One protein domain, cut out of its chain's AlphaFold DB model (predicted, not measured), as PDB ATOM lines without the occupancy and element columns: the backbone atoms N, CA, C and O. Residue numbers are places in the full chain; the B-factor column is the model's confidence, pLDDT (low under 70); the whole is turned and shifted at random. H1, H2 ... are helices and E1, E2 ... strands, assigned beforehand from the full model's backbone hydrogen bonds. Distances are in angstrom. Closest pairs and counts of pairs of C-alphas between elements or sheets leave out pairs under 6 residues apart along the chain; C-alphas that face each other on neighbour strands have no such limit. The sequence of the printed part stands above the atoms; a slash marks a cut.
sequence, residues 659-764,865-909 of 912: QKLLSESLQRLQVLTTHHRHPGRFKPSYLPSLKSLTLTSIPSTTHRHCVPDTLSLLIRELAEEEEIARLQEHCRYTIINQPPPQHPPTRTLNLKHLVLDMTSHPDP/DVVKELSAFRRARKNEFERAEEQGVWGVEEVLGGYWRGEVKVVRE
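This is residues 659 to 764 and 865 to 909 of the 912 residues of an uncharacterized protein of Rhynchosporium agropyri (UniProt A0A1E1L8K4). Long helix H2 makes the long axis; H1 packs along it, H3 meets it near its first residues, and a small parallel sheet, E1 E2 E3, sits by that end. The printed part has 151 residues, in order H1 E1 H2 E2 H3 E3; its class is mixed, helices and strands. It is compact, radius of gyration of the C-alphas 16.6 A, spanning 56 by 33 by 29 A.

See H1, residues 659 to 676, touch H2, residues 706 to 735, opposite ways at a shallow tilt of 22 degrees; closest C-alphas, Leu 662 and Leu 727, 5.8 A. H2, with residues 707 to 712 alone, touches H3, residues 866 to 886; closest C-alphas, Pro 708 and Val 866, 5.5 A. Every O i to N i+4 pair is within hydrogen-bond range in H1, H2 and H3. Between E1, residues 692 to 699, and E2, residues 753 to 759, find N 695 and O 755 within hydrogen-bond range, 2.9 A; between E2 and E3, residues 903 to 908, N 756 and O 905, 2.8 A. E1, H2, E2 form a strand-helix-strand unit, parallel neighbours with a helix between, its crossover right-handed. H2 and H3 only graze the sheet.

Find C-alpha 659 at (515.402, 592.240, 466.892), where H1 begins, 24.7 A long. H2 runs 42.7 A, H3 30.1 A, E1 20.4 A, E2 19.3 A. E3, 16.0 A, ends at C-alpha 908, (539.496, 626.862, 463.644).

The farthest C-alphas, Asn 737 and Pro 764, are 56.1 A apart. Residues 765 to 864 are cut out; C-alphas 764 and 865 are 16.4 A apart. The links H1 to E1, H2 to E2 and H3 to E3 are long. Confidence is under 70 at, among them, residues 738 to 749 and 887 to 897.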
ATOM      1  N   GLN A 659     514.334 593.215 467.102       77.81
ATOM      2  CA  GLN A 659     515.402 592.240 466.892       77.81
ATOM      3  C   GLN A 659     515.875 592.188 465.427       77.81
ATOM      4  O   GLN A 659     517.064 591.993 465.177       77.81
ATOM      5  N   LYS A 660     514.978 592.437 464.457       80.81
ATOM      6  CA  LYS A 660     515.336 592.545 463.032       80.81
ATOM      7  C   LYS A 660     516.140 593.820 462.774       80.81
ATOM      8  O   LYS A 660     517.215 593.732 462.191       80.81
ATOM      9  N   LEU A 661     515.683 594.969 463.277       79.56
ATOM     10  CA  LEU A 661     516.429 596.234 463.179       79.56
ATOM     11  C   LEU A 661     517.810 596.139 463.845       79.56
ATOM     12  O   LEU A 661     518.795 596.629 463.297       79.56
ATOM     13  N   LEU A 662     517.907 595.455 464.990       82.06
ATOM     14  CA  LEU A 662     519.180 595.191 465.658       82.06
ATOM     15  C   LEU A 662     520.112 594.339 464.779       82.06
ATOM     16  O   LEU A 662     521.277 594.695 464.621       82.06
ATOM     17  N   SER A 663     519.607 593.266 464.155       83.62
ATOM     18  CA  SER A 663     520.404 592.462 463.212       83.62
ATOM     19  C   SER A 663     520.830 593.241 461.960       83.62
ATOM     20  O   SER A 663     521.978 593.122 461.543       83.62
ATOM     21  N   GLU A 664     519.960 594.095 461.412       84.44
ATOM     22  CA  GLU A 664     520.282 594.965 460.273       84.44
ATOM     23  C   GLU A 664     521.386 595.967 460.636       84.44
ATOM     24  O   GLU A 664     522.321 596.157 459.865       84.44
ATOM     25  N   SER A 665     521.321 596.574 461.822       82.69
ATOM     26  CA  SER A 665     522.306 597.567 462.282       82.69
ATOM     27  C   SER A 665     523.662 596.927 462.590       82.69
ATOM     28  O   SER A 665     524.699 597.429 462.161       82.69
ATOM     29  N   LEU A 666     523.664 595.755 463.239       84.50
ATOM     30  CA  LEU A 666     524.870 594.940 463.428       84.50
ATOM     31  C   LEU A 666     525.502 594.550 462.083       84.50
ATOM     32  O   LEU A 666     526.717 594.665 461.926       84.50
ATOM     33  N   GLN A 667     524.692 594.162 461.091       85.25
ATOM     34  CA  GLN A 667     525.173 593.853 459.744       85.25
ATOM     35  C   GLN A 667     525.762 595.090 459.044       85.25
ATOM     36  O   GLN A 667     526.813 594.980 458.414       85.25
ATOM     37  N   ARG A 668     525.152 596.279 459.179       83.19
ATOM     38  CA  ARG A 668     525.711 597.534 458.638       83.19
ATOM     39  C   ARG A 668     527.050 597.883 459.289       83.19
ATOM     40  O   ARG A 668     528.011 598.142 458.565       83.19
ATOM     41  N   LEU A 669     527.163 597.813 460.619       81.81
ATOM     42  CA  LEU A 669     528.431 598.047 461.324       81.81
ATOM     43  C   LEU A 669     529.512 597.027 460.923       81.81
ATOM     44  O   LEU A 669     530.671 597.404 460.732       81.81
ATOM     45  N   GLN A 670     529.143 595.756 460.739       82.44
ATOM     46  CA  GLN A 670     530.049 594.724 460.232       82.44
ATOM     47  C   GLN A 670     530.524 595.052 458.808       82.44
ATOM     48  O   GLN A 670     531.724 595.028 458.551       82.44
ATOM     49  N   VAL A 671     529.625 595.444 457.899       82.69
ATOM     50  CA  VAL A 671     529.985 595.846 456.528       82.69
ATOM     51  C   VAL A 671     530.906 597.071 456.517       82.69
ATOM     52  O   VAL A 671     531.903 597.068 455.793       82.69
ATOM     53  N   LEU A 672     530.649 598.085 457.351       80.75
ATOM     54  CA  LEU A 672     531.561 599.226 457.515       80.75
ATOM     55  C   LEU A 672     532.945 598.765 457.996       80.75
ATOM     56  O   LEU A 672     533.952 599.097 457.373       80.75
ATOM     57  N   THR A 673     532.991 597.936 459.039       74.38
ATOM     58  CA  THR A 673     534.241 597.464 459.656       74.38
ATOM     59  C   THR A 673     535.054 596.536 458.744       74.38
ATOM     60  O   THR A 673     536.280 596.567 458.802       74.38
ATOM     61  N   THR A 674     534.400 595.722 457.908       72.19
ATOM     62  CA  THR A 674     535.050 594.703 457.062       72.19
ATOM     63  C   THR A 674     535.342 595.176 455.636       72.19
ATOM     64  O   THR A 674     536.364 594.779 455.080       72.19
ATOM     65  N   HIS A 675     534.487 596.012 455.032       68.88
ATOM     66  CA  HIS A 675     534.625 596.422 453.624       68.88
ATOM     67  C   HIS A 675     535.024 597.891 453.422       68.88
ATOM     68  O   HIS A 675     535.571 598.219 452.372       68.88
ATOM     69  N   HIS A 676     534.770 598.776 454.395       69.56
ATOM     70  CA  HIS A 676     535.064 600.211 454.263       69.56
ATOM     71  C   HIS A 676     536.187 600.705 455.191       69.56
ATOM     72  O   HIS A 676     536.875 601.672 454.854       69.56
ATOM     73  N   ARG A 677     536.424 600.050 456.335       69.44
ATOM     74  CA  ARG A 677     537.546 600.364 457.228       69.44
ATOM     75  C   ARG A 677     538.812 599.615 456.814       69.44
ATOM     76  O   ARG A 677     538.791 598.413 456.582       69.44
ATOM     77  N   HIS A 678     539.952 600.303 456.840       71.75
ATOM     78  CA  HIS A 678     541.245 599.621 456.907       71.75
ATOM     79  C   HIS A 678     541.449 599.050 458.325       71.75
ATOM     80  O   HIS A 678     541.226 599.793 459.286       71.75
ATOM     81  N   PRO A 679     541.895 597.790 458.507       63.09
ATOM     82  CA  PRO A 679     541.978 597.164 459.832       63.09
ATOM     83  C   PRO A 679     542.940 597.883 460.791       63.09
ATOM     84  O   PRO A 679     542.707 597.885 461.996       63.09
ATOM     85  N   GLY A 680     543.974 598.546 460.261       65.25
ATOM     86  CA  GLY A 680     544.944 599.334 461.035       65.25
ATOM     87  C   GLY A 680     544.523 600.767 461.400       65.25
ATOM     88  O   GLY A 680     545.391 601.596 461.650       65.25
ATOM     89  N   ARG A 681     543.228 601.108 461.383       75.75
ATOM     90  CA  ARG A 681     542.707 602.428 461.806       75.75
ATOM     91  C   ARG A 681     542.105 602.367 463.208       75.75
ATOM     92  O   ARG A 681     541.481 601.363 463.552       75.75
ATOM     93  N   PHE A 682     542.202 603.458 463.976       81.00
ATOM     94  CA  PHE A 682     541.501 603.607 465.259       81.00
ATOM     95  C   PHE A 682     540.016 603.246 465.127       81.00
ATOM     96  O   PHE A 682     539.343 603.813 464.265       81.00
ATOM     97  N   LYS A 683     539.509 602.340 465.973       78.12
ATOM     98  CA  LYS A 683     538.080 602.004 466.105       78.12
ATOM     99  C   LYS A 683     537.512 602.701 467.352       78.12
ATOM    100  O   LYS A 683     538.161 602.623 468.396       78.12
ATOM    101  N   PRO A 684     536.302 603.294 467.318       74.62
ATOM    102  CA  PRO A 684     535.664 603.854 468.516       74.62
ATOM    103  C   PRO A 684     535.594 602.865 469.693       74.62
ATOM    104  O   PRO A 684     535.913 603.216 470.828       74.62
ATOM    105  N   SER A 685     535.290 601.597 469.400       75.69
ATOM    106  CA  SER A 685     535.235 600.473 470.348       75.69
ATOM    107  C   SER A 685     536.567 600.088 471.025       75.69
ATOM    108  O   SER A 685     536.588 599.206 471.894       75.69
ATOM    109  N   TYR A 686     537.681 600.757 470.694       81.81
ATOM    110  CA  TYR A 686     538.910 600.707 471.493       81.81
ATOM    111  C   TYR A 686     538.792 601.510 472.801       81.81
ATOM    112  O   TYR A 686     539.435 601.136 473.777       81.81
ATOM    113  N   LEU A 687     537.959 602.563 472.859       85.12
ATOM    114  CA  LEU A 687     537.828 603.468 474.014       85.12
ATOM    115  C   LEU A 687     536.352 603.646 474.456       85.12
ATOM    116  O   LEU A 687     535.794 604.738 474.339       85.12
ATOM    117  N   PRO A 688     535.689 602.604 474.999       78.56
ATOM    118  CA  PRO A 688     534.256 602.646 475.339       78.56
ATOM    119  C   PRO A 688     533.889 603.678 476.427       78.56
ATOM    120  O   PRO A 688     532.760 604.177 476.470       78.56
ATOM    121  N   SER A 689     534.845 604.033 477.292       83.06
ATOM    122  CA  SER A 689     534.704 605.047 478.353       83.06
ATOM    123  C   SER A 689     534.739 606.497 477.848       83.06
ATOM    124  O   SER A 689     534.357 607.408 478.592       83.06
ATOM    125  N   LEU A 690     535.182 606.720 476.604       87.12
ATOM    126  CA  LEU A 690     535.473 608.046 476.062       87.12
ATOM    127  C   LEU A 690     534.199 608.882 475.924       87.12
ATOM    128  O   LEU A 690     533.194 608.402 475.411       87.12
ATOM    129  N   LYS A 691     534.236 610.141 476.374       86.94
ATOM    130  CA  LYS A 691     533.111 611.096 476.321       86.94
ATOM    131  C   LYS A 691     533.366 612.244 475.351       86.94
ATOM    132  O   LYS A 691     532.427 612.695 474.693       86.94
ATOM    133  N   SER A 692     534.622 612.671 475.249       88.94
ATOM    134  CA  SER A 692     535.091 613.693 474.318       88.94
ATOM    135  C   SER A 692     536.328 613.200 473.574       88.94
ATOM    136  O   SER A 692     537.285 612.750 474.207       88.94
ATOM    137  N   LEU A 693     536.311 613.323 472.250       91.69
ATOM    138  CA  LEU A 693     537.462 613.104 471.375       91.69
ATOM    139  C   LEU A 693     537.756 614.408 470.636       91.69
ATOM    140  O   LEU A 693     536.863 614.946 469.989       91.69
ATOM    141  N   THR A 694     538.989 614.893 470.707       91.62
ATOM    142  CA  THR A 694     539.459 616.065 469.966       91.62
ATOM    143  C   THR A 694     540.534 615.624 468.980       91.62
ATOM    144  O   THR A 694     541.550 615.068 469.398       91.62
ATOM    145  N   LEU A 695     540.303 615.854 467.688       91.31
ATOM    146  CA  LEU A 695     541.224 615.519 466.604       91.31
ATOM    147  C   LEU A 695     541.925 616.790 466.115       91.31
ATOM    148  O   LEU A 695     541.251 617.691 465.618       91.31
ATOM    149  N   THR A 696     543.249 616.868 466.274       89.75
ATOM    150  CA  THR A 696     544.044 618.080 465.994       89.75
ATOM    151  C   THR A 696     544.709 618.091 464.618       89.75
ATOM    152  O   THR A 696     544.881 617.039 463.992       89.75
ATOM    153  N   SER A 697     545.082 619.302 464.177       84.94
ATOM    154  CA  SER A 697     545.752 619.622 462.905       84.94
ATOM    155  C   SER A 697     545.051 619.059 461.666       84.94
ATOM    156  O   SER A 697     545.700 618.653 460.707       84.94
ATOM    157  N   ILE A 698     543.715 619.037 461.658       85.25
ATOM    158  CA  ILE A 698     542.967 618.669 460.453       85.25
ATOM    159  C   ILE A 698     543.145 619.805 459.432       85.25
ATOM    160  O   ILE A 698     542.777 620.940 459.742       85.25
ATOM    161  N   PRO A 699     543.665 619.557 458.219       84.50
ATOM    162  CA  PRO A 699     543.833 620.620 457.234       84.50
ATOM    163  C   PRO A 699     542.459 621.141 456.783       84.50
ATOM    164  O   PRO A 699     541.563 620.353 456.461       84.50
ATOM    165  N   SER A 700     542.266 622.464 456.767       84.12
ATOM    166  CA  SER A 700     540.993 623.082 456.358       84.12
ATOM    167  C   SER A 700     540.628 622.774 454.905       84.12
ATOM    168  O   SER A 700     539.462 622.526 454.590       84.12
ATOM    169  N   THR A 701     541.636 622.734 454.036       80.56
ATOM    170  CA  THR A 701     541.540 622.315 452.637       80.56
ATOM    171  C   THR A 701     542.552 621.207 452.356       80.56
ATOM    172  O   THR A 701     543.642 621.182 452.921       80.56
ATOM    173  N   THR A 702     542.210 620.252 451.492       80.50
ATOM    174  CA  THR A 702     543.111 619.147 451.140       80.50
ATOM    175  C   THR A 702     542.883 618.650 449.718       80.50
ATOM    176  O   THR A 702     541.769 618.691 449.200       80.50
ATOM    177  N   HIS A 703     543.932 618.114 449.096       77.50
ATOM    178  CA  HIS A 703     543.831 617.330 447.859       77.50
ATOM    179  C   HIS A 703     543.448 615.863 448.144       77.50
ATOM    180  O   HIS A 703     543.088 615.103 447.247       77.50
ATOM    181  N   ARG A 704     543.521 615.427 449.409       75.56
ATOM    182  CA  ARG A 704     543.347 614.029 449.813       75.56
ATOM    183  C   ARG A 704     541.922 613.775 450.291       75.56
ATOM    184  O   ARG A 704     541.654 613.787 451.490       75.56
ATOM    185  N   HIS A 705     541.031 613.448 449.351       79.12
ATOM    186  CA  HIS A 705     539.647 613.007 449.612       79.12
ATOM    187  C   HIS A 705     539.525 612.004 450.780       79.12
ATOM    188  O   HIS A 705     538.606 612.092 451.593       79.12
ATOM    189  N   CYS A 706     540.519 611.124 450.952       80.19
ATOM    190  CA  CYS A 706     540.535 610.137 452.027       80.19
ATOM    191  C   CYS A 706     540.502 610.725 453.456       80.19
ATOM    192  O   CYS A 706     540.156 609.987 454.380       80.19
ATOM    193  N   VAL A 707     540.823 612.008 453.671       84.44
ATOM    194  CA  VAL A 707     540.687 612.686 454.976       84.44
ATOM    195  C   VAL A 707     539.205 612.921 455.329       84.44
ATOM    196  O   VAL A 707     538.739 612.271 456.274       84.44
ATOM    197  N   PRO A 708     538.421 613.742 454.591       86.31
ATOM    198  CA  PRO A 708     536.987 613.904 454.852       86.31
ATOM    199  C   PRO A 708     536.198 612.593 454.707       86.31
ATOM    200  O   PRO A 708     535.279 612.370 455.498       86.31
ATOM    201  N   ASP A 709     536.581 611.684 453.801       85.44
ATOM    202  CA  ASP A 709     535.953 610.357 453.692       85.44
ATOM    203  C   ASP A 709     536.102 609.549 454.987       85.44
ATOM    204  O   ASP A 709     535.136 608.971 455.487       85.44
ATOM    205  N   THR A 710     537.306 609.513 455.568       85.50
ATOM    206  CA  THR A 710     537.567 608.706 456.771       85.50
ATOM    207  C   THR A 710     536.942 609.327 458.020       85.50
ATOM    208  O   THR A 710     536.437 608.597 458.871       85.50
ATOM    209  N   LEU A 711     536.896 610.658 458.111       88.06
ATOM    210  CA  LEU A 711     536.157 611.355 459.169       88.06
ATOM    211  C   LEU A 711     534.634 611.139 459.029       88.06
ATOM    212  O   LEU A 711     533.947 610.923 460.028       88.06
ATOM    213  N   SER A 712     534.108 611.087 457.800       88.25
ATOM    214  CA  SER A 712     532.703 610.741 457.524       88.25
ATOM    215  C   SER A 712     532.378 609.277 457.845       88.25
ATOM    216  O   SER A 712     531.281 608.982 458.323       88.25
ATOM    217  N   LEU A 713     533.318 608.353 457.613       87.50
ATOM    218  CA  LEU A 713     533.205 606.954 458.040       87.50
ATOM    219  C   LEU A 713     533.202 606.838 459.569       87.50
ATOM    220  O   LEU A 713     532.307 606.188 460.098       87.50
ATOM    221  N   LEU A 714     534.098 607.535 460.279       87.88
ATOM    222  CA  LEU A 714     534.107 607.566 461.748       87.88
ATOM    223  C   LEU A 714     532.754 608.038 462.310       87.88
ATOM    224  O   LEU A 714     532.188 607.384 463.180       87.88
ATOM    225  N   ILE A 715     532.200 609.141 461.791       88.06
ATOM    226  CA  ILE A 715     530.885 609.655 462.222       88.06
ATOM    227  C   ILE A 715     529.759 608.642 461.941       88.06
ATOM    228  O   ILE A 715     528.817 608.539 462.725       88.06
ATOM    229  N   ARG A 716     529.851 607.870 460.851       87.31
ATOM    230  CA  ARG A 716     528.872 606.828 460.504       87.31
ATOM    231  C   ARG A 716     528.957 605.621 461.438       87.31
ATOM    232  O   ARG A 716     527.928 605.125 461.875       87.31
ATOM    233  N   GLU A 717     530.161 605.181 461.778       85.81
ATOM    234  CA  GLU A 717     530.388 604.095 462.739       85.81
ATOM    235  C   GLU A 717     529.899 604.482 464.140       85.81
ATOM    236  O   GLU A 717     529.212 603.697 464.785       85.81
ATOM    237  N   LEU A 718     530.152 605.726 464.566       87.06
ATOM    238  CA  LEU A 718     529.604 606.286 465.806       87.06
ATOM    239  C   LEU A 718     528.064 606.322 465.813       87.06
ATOM    240  O   LEU A 718     527.460 606.104 466.863       87.06
ATOM    241  N   ALA A 719     527.424 606.568 464.663       86.06
ATOM    242  CA  ALA A 719     525.967 606.517 464.532       86.06
ATOM    243  C   ALA A 719     525.416 605.085 464.638       86.06
ATOM    244  O   ALA A 719     524.440 604.860 465.348       86.06
ATOM    245  N   GLU A 720     526.046 604.120 463.962       85.62
ATOM    246  CA  GLU A 720     525.636 602.709 463.998       85.62
ATOM    247  C   GLU A 720     525.862 602.091 465.390       85.62
ATOM    248  O   GLU A 720     524.980 601.401 465.899       85.62
ATOM    249  N   GLU A 721     526.987 602.378 466.061       83.06
ATOM    250  CA  GLU A 721     527.222 601.932 467.445       83.06
ATOM    251  C   GLU A 721     526.232 602.574 468.444       83.06
ATOM    252  O   GLU A 721     525.797 601.904 469.384       83.06
ATOM    253  N   GLU A 722     525.808 603.830 468.233       83.12
ATOM    254  CA  GLU A 722     524.742 604.457 469.033       83.12
ATOM    255  C   GLU A 722     523.360 603.820 468.768       83.12
ATOM    256  O   GLU A 722     522.624 603.539 469.720       83.12
ATOM    257  N   GLU A 723     523.017 603.537 467.507       83.44
ATOM    258  CA  GLU A 723     521.757 602.882 467.128       83.44
ATOM    259  C   GLU A 723     521.671 601.450 467.678       83.44
ATOM    260  O   GLU A 723     520.659 601.080 468.279       83.44
ATOM    261  N   ILE A 724     522.751 600.666 467.567       81.12
ATOM    262  CA  ILE A 724     522.851 599.314 468.135       81.12
ATOM    263  C   ILE A 724     522.643 599.350 469.652       81.12
ATOM    264  O   ILE A 724     521.843 598.567 470.166       81.12
ATOM    265  N   ALA A 725     523.298 600.268 470.371       79.31
ATOM    266  CA  ALA A 725     523.129 600.395 471.817       79.31
ATOM    267  C   ALA A 725     521.681 600.748 472.207       79.31
ATOM    268  O   ALA A 725     521.135 600.159 473.143       79.31
ATOM    269  N   ARG A 726     521.023 601.657 471.468       78.38
ATOM    270  CA  ARG A 726     519.615 602.019 471.715       78.38
ATOM    271  C   ARG A 726     518.671 600.842 471.443       78.38
ATOM    272  O   ARG A 726     517.771 600.587 472.243       78.38
ATOM    273  N   LEU A 727     518.891 600.091 470.361       80.00
ATOM    274  CA  LEU A 727     518.087 598.916 469.998       80.00
ATOM    275  C   LEU A 727     518.289 597.739 470.967       80.00
ATOM    276  O   LEU A 727     517.313 597.084 471.331       80.00
ATOM    277  N   GLN A 728     519.516 597.496 471.440       81.19
ATOM    278  CA  GLN A 728     519.800 596.513 472.496       81.19
ATOM    279  C   GLN A 728     519.064 596.858 473.795       81.19
ATOM    280  O   GLN A 728     518.448 595.984 474.407       81.19
ATOM    281  N   GLU A 729     519.069 598.134 474.189       75.62
ATOM    282  CA  GLU A 729     518.309 598.598 475.345       75.62
ATOM    283  C   GLU A 729     516.794 598.418 475.149       75.62
ATOM    284  O   GLU A 729     516.123 597.895 476.038       75.62
ATOM    285  N   HIS A 730     516.253 598.755 473.974       75.19
ATOM    286  CA  HIS A 730     514.829 598.562 473.678       75.19
ATOM    287  C   HIS A 730     514.427 597.083 473.721       75.19
ATOM    288  O   HIS A 730     513.384 596.758 474.291       75.19
ATOM    289  N   CYS A 731     515.265 596.171 473.217       77.44
ATOM    290  CA  CYS A 731     515.081 594.732 473.417       77.44
ATOM    291  C   CYS A 731     515.061 594.368 474.913       77.44
ATOM    292  O   CYS A 731     514.153 593.666 475.354       77.44
ATOM    293  N   ARG A 732     516.010 594.882 475.712       75.69
ATOM    294  CA  ARG A 732     516.103 594.611 477.159       75.69
ATOM    295  C   ARG A 732     514.845 595.042 477.919       75.69
ATOM    296  O   ARG A 732     514.338 594.265 478.722       75.69
ATOM    297  N   TYR A 733     514.334 596.246 477.654       71.44
ATOM    298  CA  TYR A 733     513.126 596.769 478.302       71.44
ATOM    299  C   TYR A 733     511.842 596.081 477.814       71.44
ATOM    300  O   TYR A 733     510.975 595.763 478.628       71.44
ATOM    301  N   THR A 734     511.776 595.720 476.526       72.38
ATOM    302  CA  THR A 734     510.680 594.906 475.966       72.38
ATOM    303  C   THR A 734     510.591 593.536 476.649       72.38
ATOM    304  O   THR A 734     509.499 593.112 477.011       72.38
ATOM    305  N   ILE A 735     511.725 592.862 476.888       72.44
ATOM    306  CA  ILE A 735     511.768 591.547 477.555       72.44
ATOM    307  C   ILE A 735     511.212 591.608 478.989       72.44
ATOM    308  O   ILE A 735     510.516 590.688 479.411       72.44
ATOM    309  N   ILE A 736     511.476 592.690 479.729       78.19
ATOM    310  CA  ILE A 736     510.985 592.865 481.109       78.19
ATOM    311  C   ILE A 736     509.617 593.568 481.197       78.19
ATOM    312  O   ILE A 736     509.178 593.893 482.298       78.19
ATOM    313  N   ASN A 737     508.937 593.798 480.065       72.06
ATOM    314  CA  ASN A 737     507.641 594.485 479.965       72.06
ATOM    315  C   ASN A 737     507.588 595.860 480.671       72.06
ATOM    316  O   ASN A 737     506.556 596.247 481.221       72.06
ATOM    317  N   GLN A 738     508.689 596.613 480.645       66.00
ATOM    318  CA  GLN A 738     508.757 597.984 481.167       66.00
ATOM    319  C   GLN A 738     509.029 598.972 480.024       66.00
ATOM    320  O   GLN A 738     509.712 598.610 479.064       66.00
ATOM    321  N   PRO A 739     508.534 600.222 480.097       59.56
ATOM    322  CA  PRO A 739     508.964 601.259 479.167       59.56
ATOM    323  C   PRO A 739     510.467 601.547 479.353       59.56
ATOM    324  O   PRO A 739     510.951 601.523 480.492       59.56
ATOM    325  N   PRO A 740     511.221 601.834 478.277       58.91
ATOM    326  CA  PRO A 740     512.598 602.295 478.404       58.91
ATOM    327  C   PRO A 740     512.650 603.661 479.122       58.91
ATOM    328  O   PRO A 740     511.715 604.459 479.016       58.91
ATOM    329  N   PRO A 741     513.724 603.954 479.876       57.22
ATOM    330  CA  PRO A 741     513.860 605.202 480.614       57.22
ATOM    331  C   PRO A 741     514.090 606.387 479.668       57.22
ATOM    332  O   PRO A 741     514.760 606.262 478.649       57.22
ATOM    333  N   GLN A 742     513.665 607.587 480.074       50.12
ATOM    334  CA  GLN A 742     514.007 608.850 479.390       50.12
ATOM    335  C   GLN A 742     515.460 609.307 479.654       50.12
ATOM    336  O   GLN A 742     515.782 610.496 479.670       50.12
ATOM    337  N   HIS A 743     516.358 608.367 479.933       46.31
ATOM    338  CA  HIS A 743     517.779 608.608 480.151       46.31
ATOM    339  C   HIS A 743     518.561 607.839 479.086       46.31
ATOM    340  O   HIS A 743     518.135 606.753 478.705       46.31
ATOM    341  N   PRO A 744     519.672 608.394 478.569       50.47
ATOM    342  CA  PRO A 744     520.383 607.779 477.458       50.47
ATOM    343  C   PRO A 744     520.904 606.383 477.842       50.47
ATOM    344  O   PRO A 744     521.311 606.211 478.996       50.47
ATOM    345  N   PRO A 745     520.948 605.434 476.885       49.50
ATOM    346  CA  PRO A 745     521.266 604.036 477.143       49.50
ATOM    347  C   PRO A 745     522.535 603.792 477.953       49.50
ATOM    348  O   PRO A 745     523.481 604.589 477.943       49.50
ATOM    349  N   THR A 746     522.624 602.591 478.529       46.94
ATOM    350  CA  THR A 746     523.905 601.967 478.894       46.94
ATOM    351  C   THR A 746     524.722 601.681 477.626       46.94
ATOM    352  O   THR A 746     524.800 600.544 477.159       46.94
ATOM    353  N   ARG A 747     525.266 602.739 477.015       52.53
ATOM    354  CA  ARG A 747     525.940 602.692 475.715       52.53
ATOM    355  C   ARG A 747     527.230 601.871 475.770       52.53
ATOM    356  O   ARG A 747     528.005 601.975 476.719       52.53
ATOM    357  N   THR A 748     527.512 601.174 474.672       56.12
ATOM    358  CA  THR A 748     528.832 600.604 474.354       56.12
ATOM    359  C   THR A 748     529.905 601.688 474.191       56.12
ATOM    360  O   THR A 748     531.042 601.482 474.607       56.12
ATOM    361  N   LEU A 749     529.535 602.855 473.648       63.78
ATOM    362  CA  LEU A 749     530.381 604.047 473.535       63.78
ATOM    363  C   LEU A 749     529.802 605.220 474.328       63.78
ATOM    364  O   LEU A 749     528.706 605.704 474.046       63.78
ATOM    365  N   ASN A 750     530.564 605.778 475.264       76.19
ATOM    366  CA  ASN A 750     530.119 606.940 476.040       76.19
ATOM    367  C   ASN A 750     530.253 608.290 475.300       76.19
ATOM    368  O   ASN A 750     529.959 609.333 475.893       76.19
ATOM    369  N   LEU A 751     530.653 608.285 474.020       84.12
ATOM    370  CA  LEU A 751     531.048 609.487 473.284       84.12
ATOM    371  C   LEU A 751     529.862 610.436 473.064       84.12
ATOM    372  O   LEU A 751     528.770 610.024 472.663       84.12
ATOM    373  N   LYS A 752     530.075 611.724 473.339       84.69
ATOM    374  CA  LYS A 752     529.070 612.789 473.181       84.69
ATOM    375  C   LYS A 752     529.578 613.984 472.387       84.69
ATOM    376  O   LYS A 752     528.767 614.625 471.726       84.69
ATOM    377  N   HIS A 753     530.882 614.246 472.434       88.50
ATOM    378  CA  HIS A 753     531.512 615.380 471.767       88.50
ATOM    379  C   HIS A 753     532.667 614.881 470.891       88.50
ATOM    380  O   HIS A 753     533.536 614.139 471.355       88.50
ATOM    381  N   LEU A 754     532.665 615.288 469.625       90.56
ATOM    382  CA  LEU A 754     533.787 615.172 468.700       90.56
ATOM    383  C   LEU A 754     534.216 616.591 468.327       90.56
ATOM    384  O   LEU A 754     533.448 617.332 467.716       90.56
ATOM    385  N   VAL A 755     535.422 616.985 468.707       90.25
ATOM    386  CA  VAL A 755     535.984 618.292 468.366       90.25
ATOM    387  C   VAL A 755     536.975 618.105 467.221       90.25
ATOM    388  O   VAL A 755     537.826 617.218 467.264       90.25
ATOM    389  N   LEU A 756     536.820 618.906 466.173       91.06
ATOM    390  CA  LEU A 756     537.670 618.920 464.990       91.06
ATOM    391  C   LEU A 756     538.449 620.236 465.002       91.06
ATOM    392  O   LEU A 756     537.879 621.285 464.696       91.06
ATOM    393  N   ASP A 757     539.716 620.174 465.404       89.44
ATOM    394  CA  ASP A 757     540.632 621.312 465.446       89.44
ATOM    395  C   ASP A 757     541.304 621.448 464.073       89.44
ATOM    396  O   ASP A 757     542.147 620.636 463.677       89.44
ATOM    397  N   MET A 758     540.871 622.469 463.334       85.81
ATOM    398  CA  MET A 758     541.264 622.745 461.958       85.81
ATOM    399  C   MET A 758     542.447 623.712 461.907       85.81
ATOM    400  O   MET A 758     542.383 624.778 462.527       85.81
ATOM    401  N   THR A 759     543.451 623.388 461.093       82.31
ATOM    402  CA  THR A 759     544.575 624.281 460.776       82.31
ATOM    403  C   THR A 759     544.477 624.855 459.365       82.31
ATOM    404  O   THR A 759     543.877 624.241 458.477       82.31
ATOM    405  N   SER A 760     545.061 626.037 459.168       71.19
ATOM    406  CA  SER A 760     545.238 626.685 457.862       71.19
ATOM    407  C   SER A 760     546.425 626.126 457.068       71.19
ATOM    408  O   SER A 760     546.478 626.304 455.851       71.19
ATOM    409  N   HIS A 761     547.371 625.449 457.726       62.34
ATOM    410  CA  HIS A 761     548.544 624.891 457.060       62.34
ATOM    411  C   HIS A 761     548.169 623.729 456.114       62.34
ATOM    412  O   HIS A 761     547.307 622.908 456.449       62.34
ATOM    413  N   PRO A 762     548.817 623.618 454.935       53.88
ATOM    414  CA  PRO A 762     548.620 622.484 454.037       53.88
ATOM    415  C   PRO A 762     549.102 621.178 454.687       53.88
ATOM    416  O   PRO A 762     550.023 621.186 455.502       53.88
ATOM    417  N   ASP A 763     548.488 620.053 454.304       52.72
ATOM    418  CA  ASP A 763     548.804 618.719 454.839       52.72
ATOM    419  C   ASP A 763     550.321 618.429 454.755       52.72
ATOM    420  O   ASP A 763     550.852 618.340 453.642       52.72
ATOM    421  N   PRO A 764     551.030 618.246 455.891       48.97
ATOM    422  CA  PRO A 764     552.477 618.018 455.896       48.97
ATOM    423  C   PRO A 764     552.885 616.667 455.279       48.97
ATOM    424  O   PRO A 764     554.072 616.398 455.107       48.97
ATOM    425  N   ASP A 865     537.402 621.382 450.452       85.31
ATOM    426  CA  ASP A 865     537.157 621.976 451.774       85.31
ATOM    427  C   ASP A 865     536.590 620.894 452.710       85.31
ATOM    428  O   ASP A 865     535.473 620.398 452.528       85.31
ATOM    429  N   VAL A 866     537.379 620.520 453.718       85.12
ATOM    430  CA  VAL A 866     537.063 619.430 454.653       85.12
ATOM    431  C   VAL A 866     535.859 619.785 455.533       85.12
ATOM    432  O   VAL A 866     535.054 618.913 455.866       85.12
ATOM    433  N   VAL A 867     535.677 621.065 455.870       86.50
ATOM    434  CA  VAL A 867     534.541 621.549 456.672       86.50
ATOM    435  C   VAL A 867     533.263 621.576 455.830       86.50
ATOM    436  O   VAL A 867     532.185 621.213 456.315       86.50
ATOM    437  N   LYS A 868     533.361 621.958 454.555       86.75
ATOM    438  CA  LYS A 868     532.243 621.944 453.601       86.75
ATOM    439  C   LYS A 868     531.733 620.528 453.354       86.75
ATOM    440  O   LYS A 868     530.533 620.314 453.504       86.75
ATOM    441  N   GLU A 869     532.615 619.565 453.086       88.00
ATOM    442  CA  GLU A 869     532.218 618.162 452.893       88.00
ATOM    443  C   GLU A 869     531.624 617.548 454.169       88.00
ATOM    444  O   GLU A 869     530.514 617.013 454.139       88.00
ATOM    445  N   LEU A 870     532.279 617.694 455.329       87.56
ATOM    446  CA  LEU A 870     531.754 617.144 456.586       87.56
ATOM    447  C   LEU A 870     530.423 617.792 457.002       87.56
ATOM    448  O   LEU A 870     529.520 617.103 457.485       87.56
ATOM    449  N   SER A 871     530.255 619.100 456.780       86.69
ATOM    450  CA  SER A 871     528.980 619.782 457.042       86.69
ATOM    451  C   SER A 871     527.896 619.429 456.021       86.69
ATOM    452  O   SER A 871     526.718 619.430 456.380       86.69
ATOM    453  N   ALA A 872     528.243 619.118 454.768       87.25
ATOM    454  CA  ALA A 872     527.306 618.597 453.775       87.25
ATOM    455  C   ALA A 872     526.852 617.177 454.150       87.25
ATOM    456  O   ALA A 872     525.650 616.933 454.237       87.25
ATOM    457  N   PHE A 873     527.786 616.283 454.495       88.50
ATOM    458  CA  PHE A 873     527.496 614.926 454.966       88.50
ATOM    459  C   PHE A 873     526.606 614.917 456.222       88.50
ATOM    460  O   PHE A 873     525.582 614.228 456.242       88.50
ATOM    461  N   ARG A 874     526.929 615.718 457.253       87.06
ATOM    462  CA  ARG A 874     526.084 615.805 458.460       87.06
ATOM    463  C   ARG A 874     524.703 616.396 458.173       87.06
ATOM    464  O   ARG A 874     523.735 615.899 458.742       87.06
ATOM    465  N   ARG A 875     524.584 617.404 457.297       87.19
ATOM    466  CA  ARG A 875     523.275 617.948 456.882       87.19
ATOM    467  C   ARG A 875     522.456 616.918 456.109       87.19
ATOM    468  O   ARG A 875     521.299 616.722 456.445       87.19
ATOM    469  N   ALA A 876     523.051 616.205 455.152       87.25
ATOM    470  CA  ALA A 876     522.364 615.141 454.421       87.25
ATOM    471  C   ALA A 876     521.805 614.071 455.375       87.25
ATOM    472  O   ALA A 876     520.617 613.766 455.318       87.25
ATOM    473  N   ARG A 877     522.619 613.581 456.324       86.88
ATOM    474  CA  ARG A 877     522.177 612.599 457.331       86.88
ATOM    475  C   ARG A 877     521.112 613.143 458.284       86.88
ATOM    476  O   ARG A 877     520.178 612.416 458.603       86.88
ATOM    477  N   LYS A 878     521.216 614.407 458.709       86.19
ATOM    478  CA  LYS A 878     520.188 615.047 459.544       86.19
ATOM    479  C   LYS A 878     518.856 615.156 458.792       86.19
ATOM    480  O   LYS A 878     517.838 614.709 459.302       86.19
ATOM    481  N   ASN A 879     518.880 615.648 457.553       85.06
ATOM    482  CA  ASN A 879     517.689 615.785 456.715       85.06
ATOM    483  C   ASN A 879     517.059 614.419 456.372       85.06
ATOM    484  O   ASN A 879     515.841 614.315 456.257       85.06
ATOM    485  N   GLU A 880     517.865 613.363 456.202       83.25
ATOM    486  CA  GLU A 880     517.371 611.988 456.030       83.25
ATOM    487  C   GLU A 880     516.652 611.460 457.279       83.25
ATOM    488  O   GLU A 880     515.619 610.804 457.135       83.25
ATOM    489  N   PHE A 881     517.171 611.764 458.474       81.88
ATOM    490  CA  PHE A 881     516.541 611.441 459.754       81.88
ATOM    491  C   PHE A 881     515.222 612.212 459.938       81.88
ATOM    492  O   PHE A 881     514.173 611.583 460.060       81.88
ATOM    493  N   GLU A 882     515.252 613.548 459.849       83.25
ATOM    494  CA  GLU A 882     514.081 614.420 460.060       83.25
ATOM    495  C   GLU A 882     512.936 614.081 459.088       83.25
ATOM    496  O   GLU A 882     511.804 613.857 459.508       83.25
ATOM    497  N   ARG A 883     513.229 613.892 457.794       80.19
ATOM    498  CA  ARG A 883     512.220 613.486 456.796       80.19
ATOM    499  C   ARG A 883     511.598 612.112 457.088       80.19
ATOM    500  O   ARG A 883     510.453 611.859 456.721       80.19
ATOM    501  N   ALA A 884     512.344 611.187 457.692       73.94
ATOM    502  CA  ALA A 884     511.840 609.852 458.019       73.94
ATOM    503  C   ALA A 884     511.057 609.817 459.348       73.94
ATOM    504  O   ALA A 884     510.189 608.954 459.524       73.94
ATOM    505  N   GLU A 885     511.332 610.769 460.244       72.44
ATOM    506  CA  GLU A 885     510.528 611.096 461.424       72.44
ATOM    507  C   GLU A 885     509.176 611.700 460.998       72.44
ATOM    508  O   GLU A 885     508.136 611.123 461.314       72.44
ATOM    509  N   GLU A 886     509.175 612.744 460.155       74.69
ATOM    510  CA  GLU A 886     507.967 613.361 459.568       74.69
ATOM    511  C   GLU A 886     507.040 612.346 458.873       74.69
ATOM    512  O   GLU A 886     505.817 612.396 459.005       74.69
ATOM    513  N   GLN A 887     507.614 611.398 458.126       67.62
ATOM    514  CA  GLN A 887     506.853 610.375 457.399       67.62
ATOM    515  C   GLN A 887     506.351 609.223 458.298       67.62
ATOM    516  O   GLN A 887     505.595 608.358 457.836       67.62
ATOM    517  N   GLY A 888     506.759 609.185 459.575       63.44
ATOM    518  CA  GLY A 888     506.416 608.120 460.523       63.44
ATOM    519  C   GLY A 888     506.955 606.748 460.099       63.44
ATOM    520  O   GLY A 888     506.271 605.734 460.250       63.44
ATOM    521  N   VAL A 889     508.145 606.712 459.487       58.88
ATOM    522  CA  VAL A 889     508.712 605.511 458.844       58.88
ATOM    523  C   VAL A 889     509.352 604.560 459.863       58.88
ATOM    524  O   VAL A 889     509.314 603.336 459.683       58.88
ATOM    525  N   TRP A 890     509.932 605.094 460.939       60.09
ATOM    526  CA  TRP A 890     510.722 604.348 461.923       60.09
ATOM    527  C   TRP A 890     509.894 603.862 463.121       60.09
ATOM    528  O   TRP A 890     509.900 604.451 464.197       60.09
ATOM    529  N   GLY A 891     509.205 602.732 462.950       56.28
ATOM    530  CA  GLY A 891     508.329 602.130 463.968       56.28
ATOM    531  C   GLY A 891     509.009 601.477 465.187       56.28
ATOM    532  O   GLY A 891     508.620 600.358 465.515       56.28
ATOM    533  N   VAL A 892     509.984 602.144 465.829       51.34
ATOM    534  CA  VAL A 892     510.503 601.888 467.202       51.34
ATOM    535  C   VAL A 892     510.985 603.219 467.833       51.34
ATOM    536  O   VAL A 892     512.152 603.350 468.189       51.34
ATOM    537  N   GLU A 893     510.093 604.214 467.905       51.53
ATOM    538  CA  GLU A 893     510.218 605.591 468.461       51.53
ATOM    539  C   GLU A 893     511.416 606.477 468.044       51.53
ATOM    540  O   GLU A 893     511.187 607.612 467.651       51.53
ATOM    541  N   GLU A 894     512.666 606.009 468.057       57.94
ATOM    542  CA  GLU A 894     513.825 606.741 467.518       57.94
ATOM    543  C   GLU A 894     514.809 605.756 466.848       57.94
ATOM    544  O   GLU A 894     515.576 605.063 467.519       57.94
ATOM    545  N   VAL A 895     514.817 605.653 465.519       65.69
ATOM    546  CA  VAL A 895     515.877 604.930 464.783       65.69
ATOM    547  C   VAL A 895     516.720 605.970 464.059       65.69
ATOM    548  O   VAL A 895     516.166 606.845 463.398       65.69
ATOM    549  N   LEU A 896     518.043 605.928 464.227       66.19
ATOM    550  CA  LEU A 896     518.927 607.035 463.856       66.19
ATOM    551  C   LEU A 896     519.260 607.077 462.359       66.19
ATOM    552  O   LEU A 896     519.605 608.139 461.848       66.19
ATOM    553  N   GLY A 897     519.183 605.955 461.638       65.38
ATOM    554  CA  GLY A 897     519.394 605.908 460.184       65.38
ATOM    555  C   GLY A 897     520.802 606.344 459.749       65.38
ATOM    556  O   GLY A 897     520.995 606.852 458.639       65.38
ATOM    557  N   GLY A 898     521.789 606.199 460.638       72.81
ATOM    558  CA  GLY A 898     523.154 606.692 460.435       72.81
ATOM    559  C   GLY A 898     523.374 608.178 460.765       72.81
ATOM    560  O   GLY A 898     524.434 608.713 460.433       72.81
ATOM    561  N   TYR A 899     522.425 608.864 461.415       81.38
ATOM    562  CA  TYR A 899     522.643 610.189 462.006       81.38
ATOM    563  C   TYR A 899     523.159 610.081 463.452       81.38
ATOM    564  O   TYR A 899     522.412 609.751 464.372       81.38
ATOM    565  N   TRP A 900     524.440 610.396 463.678       86.38
ATOM    566  CA  TRP A 900     524.995 610.468 465.035       86.38
ATOM    567  C   TRP A 900     524.465 611.705 465.770       86.38
ATOM    568  O   TRP A 900     524.693 612.832 465.309       86.38
ATOM    569  N   ARG A 901     523.820 611.504 466.929       81.25
ATOM    570  CA  ARG A 901     523.249 612.584 467.760       81.25
ATOM    571  C   ARG A 901     524.294 613.355 468.574       81.25
ATOM    572  O   ARG A 901     523.958 614.351 469.208       81.25
ATOM    573  N   GLY A 902     525.554 612.918 468.566       82.69
ATOM    574  CA  GLY A 902     526.650 613.624 469.227       82.69
ATOM    575  C   GLY A 902     526.925 615.019 468.652       82.69
ATOM    576  O   GLY A 902     526.685 615.316 467.474       82.69
ATOM    577  N   GLU A 903     527.469 615.886 469.500       86.56
ATOM    578  CA  GLU A 903     527.992 617.181 469.087       86.56
ATOM    579  C   GLU A 903     529.254 616.959 468.242       86.56
ATOM    580  O   GLU A 903     530.181 616.275 468.671       86.56
ATOM    581  N   VAL A 904     529.299 617.553 467.044       88.06
ATOM    582  CA  VAL A 904     530.557 617.723 466.303       88.06
ATOM    583  C   VAL A 904     530.830 619.213 466.267       88.06
ATOM    584  O   VAL A 904     530.099 619.946 465.598       88.06
ATOM    585  N   LYS A 905     531.850 619.651 467.001       89.31
ATOM    586  CA  LYS A 905     532.280 621.046 467.051       89.31
ATOM    587  C   LYS A 905     533.494 621.217 466.151       89.31
ATOM    588  O   LYS A 905     534.465 620.483 466.286       89.31
ATOM    589  N   VAL A 906     533.450 622.199 465.259       87.38
ATOM    590  CA  VAL A 906     534.621 622.617 464.484       87.38
ATOM    591  C   VAL A 906     535.254 623.796 465.210       87.38
ATOM    592  O   VAL A 906     534.582 624.793 465.472       87.38
ATOM    593  N   VAL A 907     536.529 623.670 465.552       85.75
ATOM    594  CA  VAL A 907     537.377 624.763 466.031       85.75
ATOM    595  C   VAL A 907     538.315 625.103 464.883       85.75
ATOM    596  O   VAL A 907     538.882 624.209 464.267       85.75
ATOM    597  N   ARG A 908     538.456 626.383 464.558       79.19
ATOM    598  CA  ARG A 908     539.496 626.862 463.644       79.19
ATOM    599  C   ARG A 908     540.545 627.568 464.483       79.19
ATOM    600  O   ARG A 908     540.180 628.227 465.457       79.19
ATOM    601  N   GLU A 909     541.809 627.451 464.099       66.06
ATOM    602  CA  GLU A 909     542.826 628.396 464.556       66.06
ATOM    603  C   GLU A 909     542.335 629.819 464.251       66.06
ATOM    604  O   GLU A 909     541.910 630.117 463.130       66.06
TER     605      GLU A 909